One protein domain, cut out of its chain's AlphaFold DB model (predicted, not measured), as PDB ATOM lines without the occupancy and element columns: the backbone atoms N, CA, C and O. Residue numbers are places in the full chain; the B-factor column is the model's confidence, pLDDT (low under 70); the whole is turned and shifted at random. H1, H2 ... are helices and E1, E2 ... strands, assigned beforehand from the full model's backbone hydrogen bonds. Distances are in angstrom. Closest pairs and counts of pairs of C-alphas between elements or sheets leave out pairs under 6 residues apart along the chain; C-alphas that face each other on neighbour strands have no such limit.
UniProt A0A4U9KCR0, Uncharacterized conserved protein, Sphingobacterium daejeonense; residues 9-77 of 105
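Overview. This is residues 9 to 77 of the 105 residues of the protein "Uncharacterized conserved protein" of Sphingobacterium daejeonense (UniProt A0A4U9KCR0). Look first for a long, narrow model with three stations along its length: the short helices H2 and H3 at one end, the longer helix H1 between, and a two-stranded hairpin, E1 and E2, as an arm that makes the other end. A long link, residues 34 to 48, leads from the short helices back to the hairpin, and after E2 residues 68 to 77 run back toward H1 and then turn. You will find 69 residues, with three named helices and two named strands in the order H1 H2 H3 E1 E2; the sheet, E1 - E2, is antiparallel. The class is mixed, helices and strands, with under half of the residues in named elements. The whole is loose, with a radius of gyration of the C-alphas of 15.7 A and spans of 51 by 20 by 17 A.

Arrangement. Begin with H1, residues 9 to 19, which touches no helix. A tight link of 3 residues leads to H2, residues 23 to 27; H1 and H2 are only just apart, their closest C-alphas 8.2 A from each other. After a tight link of 2 residues comes H3, residues 30 to 33, close to H2 but not clearly touching it: their closest C-alphas, those of Ile 25 and Phe 31, are 6.5 A apart. Past the long link you reach E1, residues 49 to 54, and then E2, residues 62 to 67. These two form a hairpin, antiparallel at 152 degrees between their directions. C-alphas 50 and 66 face each other at 4.5 A. Look for N 51 and O 65 at 2.8 A and N 53 and O 63 at 2.9 A, both within hydrogen-bond range. Both strands are apart from H1 and from H2. In H1 and H2 every O i to N i+4 pair is within hydrogen-bond range; H3 is too short for such a pair, and its one O i to N i+3 pair is within range.

Along the chain. Find C-alpha 9 at (148.675, 191.657, 274.300); from there H1 runs 15.1 A to C-alpha 19. H2 measures 5.9 A from Lys 23 to Thr 27, and H3 measures 5.4 A from Lys 30 to Glu 33. Find C-alpha 49 at (139.412, 196.849, 262.693), where E1 begins its 16.4 A to Phe 54. E2 runs 15.5 A from Ile 62 and ends at C-alpha 67, (134.958, 194.237, 263.535).

Size, cuts and confidence. The two C-alphas farthest apart, those of Asn 28 and Ser 58, are 51.9 A from each other. The printed part runs from residue 9 to 77 and has no cut. H3 to E1, with 15 residues between them, is the long link; E1 to E2, with 7, is short. Mean pLDDT of the printed part is 86.5, and it falls under 70 at residues 55 to 61 and at residue 77.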
ATOM      1  N   TYR A   9     148.145 190.549 273.524       83.88
ATOM      2  CA  TYR A   9     148.675 191.657 274.300       83.88
ATOM      3  C   TYR A   9     148.505 192.986 273.555       83.88
ATOM      4  O   TYR A   9     148.043 193.958 274.143       83.88
ATOM      5  N   VAL A  10     148.793 193.016 272.250       87.94
ATOM      6  CA  VAL A  10     148.630 194.229 271.433       87.94
ATOM      7  C   VAL A  10     147.157 194.623 271.313       87.94
ATOM      8  O   VAL A  10     146.844 195.808 271.394       87.94
ATOM      9  N   ILE A  11     146.248 193.657 271.147       88.75
ATOM     10  CA  ILE A  11     144.805 193.934 271.068       88.75
ATOM     11  C   ILE A  11     144.288 194.465 272.409       88.75
ATOM     12  O   ILE A  11     143.593 195.477 272.444       88.75
ATOM     13  N   ARG A  12     144.668 193.824 273.519       89.88
ATOM     14  CA  ARG A  12     144.289 194.241 274.875       89.88
ATOM     15  C   ARG A  12     144.815 195.631 275.200       89.88
ATOM     16  O   ARG A  12     144.064 196.446 275.721       89.88
ATOM     17  N   GLU A  13     146.060 195.921 274.842       92.38
ATOM     18  CA  GLU A  13     146.638 197.239 275.079       92.38
ATOM     19  C   GLU A  13     145.972 198.318 274.225       92.38
ATOM     20  O   GLU A  13     145.664 199.399 274.718       92.38
ATOM     21  N   LEU A  14     145.643 198.017 272.968       92.69
ATOM     22  CA  LEU A  14     144.878 198.941 272.135       92.69
ATOM     23  C   LEU A  14     143.477 199.197 272.710       92.69
ATOM     24  O   LEU A  14     143.020 200.337 272.713       92.69
ATOM     25  N   ASN A  15     142.814 198.165 273.239       93.69
ATOM     26  CA  ASN A  15     141.538 198.320 273.934       93.69
ATOM     27  C   ASN A  15     141.685 199.177 275.202       93.69
ATOM     28  O   ASN A  15     140.835 200.031 275.441       93.69
ATOM     29  N   ASN A  16     142.772 199.024 275.968       95.06
ATOM     30  CA  ASN A  16     143.077 199.896 277.106       95.06
ATOM     31  C   ASN A  16     143.192 201.358 276.663       95.06
ATOM     32  O   ASN A  16     142.510 202.214 277.219       95.06
ATOM     33  N   LEU A  17     143.969 201.641 275.614       95.00
ATOM     34  CA  LEU A  17     144.112 202.994 275.067       95.00
ATOM     35  C   LEU A  17     142.780 203.581 274.576       95.00
ATOM     36  O   LEU A  17     142.554 204.786 274.720       95.00
ATOM     37  N   ILE A  18     141.892 202.745 274.028       95.06
ATOM     38  CA  ILE A  18     140.532 203.152 273.649       95.06
ATOM     39  C   ILE A  18     139.702 203.494 274.890       95.06
ATOM     40  O   ILE A  18     139.091 204.558 274.949       95.06
ATOM     41  N   MET A  19     139.728 202.647 275.918       94.31
ATOM     42  CA  MET A  19     139.015 202.900 277.173       94.31
ATOM     43  C   MET A  19     139.515 204.169 277.873       94.31
ATOM     44  O   MET A  19     138.716 204.925 278.423       94.31
ATOM     45  N   LEU A  20     140.814 204.475 277.797       94.94
ATOM     46  CA  LEU A  20     141.405 205.702 278.346       94.94
ATOM     47  C   LEU A  20     140.899 206.988 277.673       94.94
ATOM     48  O   LEU A  20     141.069 208.077 278.231       94.94
ATOM     49  N   SER A  21     140.243 206.900 276.510       94.06
ATOM     50  CA  SER A  21     139.566 208.048 275.898       94.06
ATOM     51  C   SER A  21     138.244 208.395 276.599       94.06
ATOM     52  O   SER A  21     137.664 209.450 276.329       94.06
ATOM     53  N   ASN A  22     137.744 207.538 277.500       93.81
ATOM     54  CA  ASN A  22     136.483 207.752 278.199       93.81
ATOM     55  C   ASN A  22     136.547 208.981 279.118       93.81
ATOM     56  O   ASN A  22     137.434 209.132 279.962       93.81
ATOM     57  N   LYS A  23     135.544 209.854 278.997       90.56
ATOM     58  CA  LYS A  23     135.493 211.138 279.703       90.56
ATOM     59  C   LYS A  23     135.570 211.004 281.226       90.56
ATOM     60  O   LYS A  23     136.171 211.867 281.862       90.56
ATOM     61  N   GLU A  24     134.971 209.975 281.816       90.38
ATOM     62  CA  GLU A  24     134.975 209.766 283.267       90.38
ATOM     63  C   GLU A  24     136.380 209.429 283.777       90.38
ATOM     64  O   GLU A  24     136.856 210.041 284.736       90.38
ATOM     65  N   ILE A  25     137.084 208.540 283.072       89.25
ATOM     66  CA  ILE A  25     138.482 208.187 283.361       89.25
ATOM     67  C   ILE A  25     139.374 209.424 283.246       89.25
ATOM     68  O   ILE A  25     140.193 209.691 284.130       89.25
ATOM     69  N   ARG A  26     139.175 210.213 282.183       89.38
ATOM     70  CA  ARG A  26     139.958 211.424 281.921       89.38
ATOM     71  C   ARG A  26     139.705 212.528 282.942       89.38
ATOM     72  O   ARG A  26     140.655 213.121 283.441       89.38
ATOM     73  N   THR A  27     138.443 212.778 283.293       90.88
ATOM     74  CA  THR A  27     138.061 213.829 284.256       90.88
ATOM     75  C   THR A  27     138.618 213.537 285.647       90.88
ATOM     76  O   THR A  27     139.093 214.444 286.324       90.88
ATOM     77  N   ASN A  28     138.614 212.267 286.051       91.75
ATOM     78  CA  ASN A  28     139.095 211.839 287.363       91.75
ATOM     79  C   ASN A  28     140.605 211.536 287.402       91.75
ATOM     80  O   ASN A  28     141.084 211.045 288.421       91.75
ATOM     81  N   ARG A  29     141.346 211.781 286.307       91.75
ATOM     82  CA  ARG A  29     142.780 211.451 286.153       91.75
ATOM     83  C   ARG A  29     143.130 210.000 286.519       91.75
ATOM     84  O   ARG A  29     144.255 209.700 286.906       91.75
ATOM     85  N   LYS A  30     142.183 209.069 286.353       92.38
ATOM     86  CA  LYS A  30     142.370 207.652 286.717       92.38
ATOM     87  C   LYS A  30     143.451 206.952 285.895       92.38
ATOM     88  O   LYS A  30     143.994 205.948 286.340       92.38
ATOM     89  N   PHE A  31     143.804 207.508 284.741       91.75
ATOM     90  CA  PHE A  31     144.905 207.033 283.909       91.75
ATOM     91  C   PHE A  31     146.267 207.073 284.630       91.75
ATOM     92  O   PHE A  31     147.075 206.171 284.426       91.75
ATOM     93  N   GLU A  32     146.498 208.033 285.535       92.44
ATOM     94  CA  GLU A  32     147.765 208.145 286.281       92.44
ATOM     95  C   GLU A  32     147.943 206.995 287.278       92.44
ATOM     96  O   GLU A  32     149.032 206.438 287.402       92.44
ATOM     97  N   GLU A  33     146.859 206.593 287.952       93.31
ATOM     98  CA  GLU A  33     146.845 205.444 288.871       93.31
ATOM     99  C   GLU A  33     147.130 204.124 288.138       93.31
ATOM    100  O   GLU A  33     147.661 203.183 288.727       93.31
ATOM    101  N   LEU A  34     146.791 204.066 286.847       91.31
ATOM    102  CA  LEU A  34     147.011 202.922 285.966       91.31
ATOM    103  C   LEU A  34     148.387 202.953 285.273       91.31
ATOM    104  O   LEU A  34     148.714 202.023 284.543       91.31
ATOM    105  N   GLY A  35     149.202 203.988 285.516       93.25
ATOM    106  CA  GLY A  35     150.550 204.122 284.957       93.25
ATOM    107  C   GLY A  35     150.615 204.722 283.550       93.25
ATOM    108  O   GLY A  35     151.688 204.707 282.949       93.25
ATOM    109  N   TYR A  36     149.506 205.266 283.045       94.19
ATOM    110  CA  TYR A  36     149.429 205.921 281.740       94.19
ATOM    111  C   TYR A  36     149.671 207.426 281.841       94.19
ATOM    112  O   TYR A  36     149.396 208.067 282.860       94.19
ATOM    113  N   LYS A  37     150.155 208.011 280.750       93.81
ATOM    114  CA  LYS A  37     150.284 209.457 280.575       93.81
ATOM    115  C   LYS A  37     148.997 210.066 280.044       93.81
ATOM    116  O   LYS A  37     148.119 209.397 279.506       93.81
ATOM    117  N   GLU A  38     148.902 211.384 280.164       90.56
ATOM    118  CA  GLU A  38     147.738 212.127 279.690       90.56
ATOM    119  C   GLU A  38     147.525 211.964 278.174       90.56
ATOM    120  O   GLU A  38     146.388 211.854 277.722       90.56
ATOM    121  N   ASP A  39     148.588 211.889 277.383       92.75
ATOM    122  CA  ASP A  39     148.539 211.735 275.928       92.75
ATOM    123  C   ASP A  39     148.400 210.277 275.450       92.75
ATOM    124  O   ASP A  39     148.235 210.037 274.255       92.75
ATOM    125  N   GLU A  40     148.394 209.301 276.360       92.69
ATOM    126  CA  GLU A  40     148.281 207.875 276.040       92.69
ATOM    127  C   GLU A  40     146.808 207.441 275.968       92.69
ATOM    128  O   GLU A  40     146.284 206.750 276.837       92.69
ATOM    129  N   PHE A  41     146.115 207.873 274.913       93.94
ATOM    130  CA  PHE A  41     144.758 207.424 274.591       93.94
ATOM    131  C   PHE A  41     144.509 207.410 273.082       93.94
ATOM    132  O   PHE A  41     145.207 208.067 272.311       93.94
ATOM    133  N   VAL A  42     143.481 206.677 272.657       93.88
ATOM    134  CA  VAL A  42     143.052 206.612 271.255       93.88
ATOM    135  C   VAL A  42     141.535 206.714 271.201       93.88
ATOM    136  O   VAL A  42     140.853 205.976 271.900       93.88
ATOM    137  N   ASN A  43     140.963 207.590 270.372       93.12
ATOM    138  CA  ASN A  43     139.506 207.615 270.250       93.12
ATOM    139  C   ASN A  43     139.027 206.419 269.424       93.12
ATOM    140  O   ASN A  43     139.566 206.127 268.355       93.12
ATOM    141  N   SER A  44     137.948 205.768 269.859       91.88
ATOM    142  CA  SER A  44     137.347 204.647 269.121       91.88
ATOM    143  C   SER A  44     136.947 205.013 267.682       91.88
ATOM    144  O   SER A  44     136.984 204.160 266.797       91.88
ATOM    145  N   SER A  45     136.626 206.285 267.417       91.56
ATOM    146  CA  SER A  45     136.317 206.813 266.081       91.56
ATOM    147  C   SER A  45     137.522 206.891 265.137       91.56
ATOM    148  O   SER A  45     137.336 206.973 263.924       91.56
ATOM    149  N   GLU A  46     138.743 206.870 265.669       90.44
ATOM    150  CA  GLU A  46     139.995 206.957 264.906       90.44
ATOM    151  C   GLU A  46     140.546 205.573 264.537       90.44
ATOM    152  O   GLU A  46     141.476 205.455 263.736       90.44
ATOM    153  N   VAL A  47     139.950 204.509 265.085       90.31
ATOM    154  CA  VAL A  47     140.357 203.123 264.857       90.31
ATOM    155  C   VAL A  47     139.331 202.430 263.971       90.31
ATOM    156  O   VAL A  47     138.123 202.636 264.061       90.31
ATOM    157  N   THR A  48     139.798 201.567 263.075       91.00
ATOM    158  CA  THR A  48     138.930 200.620 262.373       91.00
ATOM    159  C   THR A  48     139.626 199.273 262.287       91.00
ATOM    160  O   THR A  48     140.797 199.202 261.923       91.00
ATOM    161  N   SER A  49     138.892 198.212 262.615       88.50
ATOM    162  CA  SER A  49     139.412 196.849 262.693       88.50
ATOM    163  C   SER A  49     138.782 195.953 261.627       88.50
ATOM    164  O   SER A  49     137.585 196.047 261.322       88.50
ATOM    165  N   TYR A  50     139.607 195.082 261.049       88.00
ATOM    166  CA  TYR A  50     139.228 194.123 260.018       88.00
ATOM    167  C   TYR A  50     139.841 192.761 260.331       88.00
ATOM    168  O   TYR A  50     141.040 192.656 260.572       88.00
ATOM    169  N   MET A  51     139.017 191.719 260.263       83.38
ATOM    170  CA  MET A  51     139.432 190.327 260.351       83.38
ATOM    171  C   MET A  51     139.524 189.711 258.962       83.38
ATOM    172  O   MET A  51     138.577 189.788 258.172       83.38
ATOM    173  N   PHE A  52     140.648 189.055 258.694       83.12
ATOM    174  CA  PHE A  52     140.882 188.293 257.477       83.12
ATOM    175  C   PHE A  52     140.671 186.807 257.763       83.12
ATOM    176  O   PHE A  52     141.507 186.155 258.380       83.12
ATOM    177  N   ASN A  53     139.558 186.262 257.279       76.88
ATOM    178  CA  ASN A  53     139.243 184.844 257.411       76.88
ATOM    179  C   ASN A  53     139.716 184.089 256.164       76.88
ATOM    180  O   ASN A  53     139.159 184.247 255.070       76.88
ATOM    181  N   PHE A  54     140.734 183.247 256.346       73.00
ATOM    182  CA  PHE A  54     141.279 182.368 255.317       73.00
ATOM    183  C   PHE A  54     140.578 181.009 255.390       73.00
ATOM    184  O   PHE A  54     140.803 180.241 256.317       73.00
ATOM    185  N   LYS A  55     139.718 180.690 254.413       64.19
ATOM    186  CA  LYS A  55     138.939 179.438 254.446       64.19
ATOM    187  C   LYS A  55     139.781 178.162 254.310       64.19
ATOM    188  O   LYS A  55     139.316 177.126 254.745       64.19
ATOM    189  N   ASN A  56     140.951 178.215 253.663       64.44
ATOM    190  CA  ASN A  56     141.884 177.090 253.488       64.44
ATOM    191  C   ASN A  56     143.297 177.630 253.202       64.44
ATOM    192  O   ASN A  56     143.417 178.604 252.457       64.44
ATOM    193  N   LYS A  57     144.362 176.951 253.671       57.72
ATOM    194  CA  LYS A  57     145.779 177.327 253.421       57.72
ATOM    195  C   LYS A  57     146.140 177.488 251.929       57.72
ATOM    196  O   LYS A  57     147.044 178.250 251.609       57.72
ATOM    197  N   SER A  58     145.419 176.814 251.024       58.22
ATOM    198  CA  SER A  58     145.653 176.865 249.566       58.22
ATOM    199  C   SER A  58     144.634 177.701 248.781       58.22
ATOM    200  O   SER A  58     144.729 177.795 247.557       58.22
ATOM    201  N   SER A  59     143.623 178.276 249.437       55.97
ATOM    202  CA  SER A  59     142.540 178.984 248.746       55.97
ATOM    203  C   SER A  59     142.827 180.479 248.656       55.97
ATOM    204  O   SER A  59     143.094 181.126 249.662       55.97
ATOM    205  N   LYS A  60     142.703 181.055 247.452       62.28
ATOM    206  CA  LYS A  60     142.796 182.510 247.217       62.28
ATOM    207  C   LYS A  60     141.566 183.289 247.711       62.28
ATOM    208  O   LYS A  60     141.531 184.511 247.593       62.28
ATOM    209  N   ASN A  61     140.552 182.600 248.236       67.81
ATOM    210  CA  ASN A  61     139.322 183.224 248.709       67.81
ATOM    211  C   ASN A  61     139.492 183.694 250.157       67.81
ATOM    212  O   ASN A  61     139.414 182.897 251.092       67.81
ATOM    213  N   ILE A  62     139.702 185.000 250.312       76.50
ATOM    214  CA  ILE A  62     139.798 185.691 251.598       76.50
ATOM    215  C   ILE A  62     138.469 186.403 251.842       76.50
ATOM    216  O   ILE A  62     138.034 187.203 251.015       76.50
ATOM    217  N   SER A  63     137.821 186.129 252.973       80.25
ATOM    218  CA  SER A  63     136.683 186.937 253.423       80.25
ATOM    219  C   SER A  63     137.152 187.949 254.457       80.25
ATOM    220  O   SER A  63     137.775 187.568 255.446       80.25
ATOM    221  N   ILE A  64     136.841 189.223 254.226       85.00
ATOM    222  CA  ILE A  64     137.167 190.323 255.136       85.00
ATOM    223  C   ILE A  64     135.902 190.678 255.915       85.00
ATOM    224  O   ILE A  64     134.878 191.009 255.317       85.00
ATOM    225  N   LYS A  65     135.967 190.618 257.245       86.69
ATOM    226  CA  LYS A  65     134.880 191.021 258.147       86.69
ATOM    227  C   LYS A  65     135.322 192.262 258.911       86.69
ATOM    228  O   LYS A  65     136.367 192.249 259.553       86.69
ATOM    229  N   ARG A  66     134.538 193.340 258.858       89.44
ATOM    230  CA  ARG A  66     134.770 194.502 259.728       89.44
ATOM    231  C   ARG A  66     134.385 194.130 261.156       89.44
ATOM    232  O   ARG A  66     133.291 193.603 261.362       89.44
ATOM    233  N   ILE A  67     135.258 194.417 262.115       89.75
ATOM    234  CA  ILE A  67     134.958 194.237 263.535       89.75
ATOM    235  C   ILE A  67     134.430 195.572 264.078       89.75
ATOM    236  O   ILE A  67     135.075 196.605 263.870       89.75
ATOM    237  N   PRO A  68     133.244 195.592 264.712       89.62
ATOM    238  CA  PRO A  68     132.736 196.798 265.351       89.62
ATOM    239  C   PRO A  68     133.629 197.183 266.536       89.62
ATOM    240  O   PRO A  68     134.024 196.329 267.323       89.62
ATOM    241  N   ILE A  69     133.923 198.477 266.653       92.31
ATOM    242  CA  ILE A  69     134.675 199.055 267.771       92.31
ATOM    243  C   ILE A  69     133.714 199.929 268.570       92.31
ATOM    244  O   ILE A  69     132.934 200.683 267.983       92.31
ATOM    245  N   ASN A  70     133.763 199.823 269.894       90.69
ATOM    246  CA  ASN A  70     133.007 200.663 270.814       90.69
ATOM    247  C   ASN A  70     133.948 201.337 271.832       90.69
ATOM    248  O   ASN A  70     135.169 201.293 271.692       90.69
ATOM    249  N   GLU A  71     133.383 202.000 272.839       89.75
ATOM    250  CA  GLU A  71     134.145 202.677 273.902       89.75
ATOM    251  C   GLU A  71     134.961 201.734 274.806       89.75
ATOM    252  O   GLU A  71     135.869 202.187 275.494       89.75
ATOM    253  N   PHE A  72     134.675 200.431 274.773       89.25
ATOM    254  CA  PHE A  72     135.419 199.387 275.478       89.25
ATOM    255  C   PHE A  72     136.482 198.709 274.596       89.25
ATOM    256  O   PHE A  72     137.223 197.852 275.073       89.25
ATOM    257  N   GLY A  73     136.567 199.076 273.311       89.69
ATOM    258  CA  GLY A  73     137.474 198.474 272.338       89.69
ATOM    259  C   GLY A  73     136.771 197.529 271.361       89.69
ATOM    260  O   GLY A  73     135.651 197.792 270.913       89.69
ATOM    261  N   PHE A  74     137.457 196.457 270.967       90.00
ATOM    262  CA  PHE A  74     136.947 195.444 270.042       90.00
ATOM    263  C   PHE A  74     137.451 194.043 270.383       90.00
ATOM    264  O   PHE A  74     138.490 193.881 271.019       90.00
ATOM    265  N   ASP A  75     136.709 193.039 269.922       83.56
ATOM    266  CA  ASP A  75     136.988 191.633 270.198       83.56
ATOM    267  C   ASP A  75     137.207 190.838 268.908       83.56
ATOM    268  O   ASP A  75     136.659 191.163 267.849       83.56
ATOM    269  N   VAL A  76     138.046 189.811 268.992       78.06
ATOM    270  CA  VAL A  76     138.589 189.077 267.859       78.06
ATOM    271  C   VAL A  76     138.453 187.565 268.091       78.06
ATOM    272  O   VAL A  76     139.375 186.917 268.569       78.06
ATOM    273  N   GLU A  77     137.327 186.982 267.653       67.12
ATOM    274  CA  GLU A  77     136.990 185.542 267.800       67.12
ATOM    275  C   GLU A  77     138.045 184.553 267.253       67.12
ATOM    276  O   GLU A  77     138.012 183.365 267.568       67.12
TER     277      GLU A  77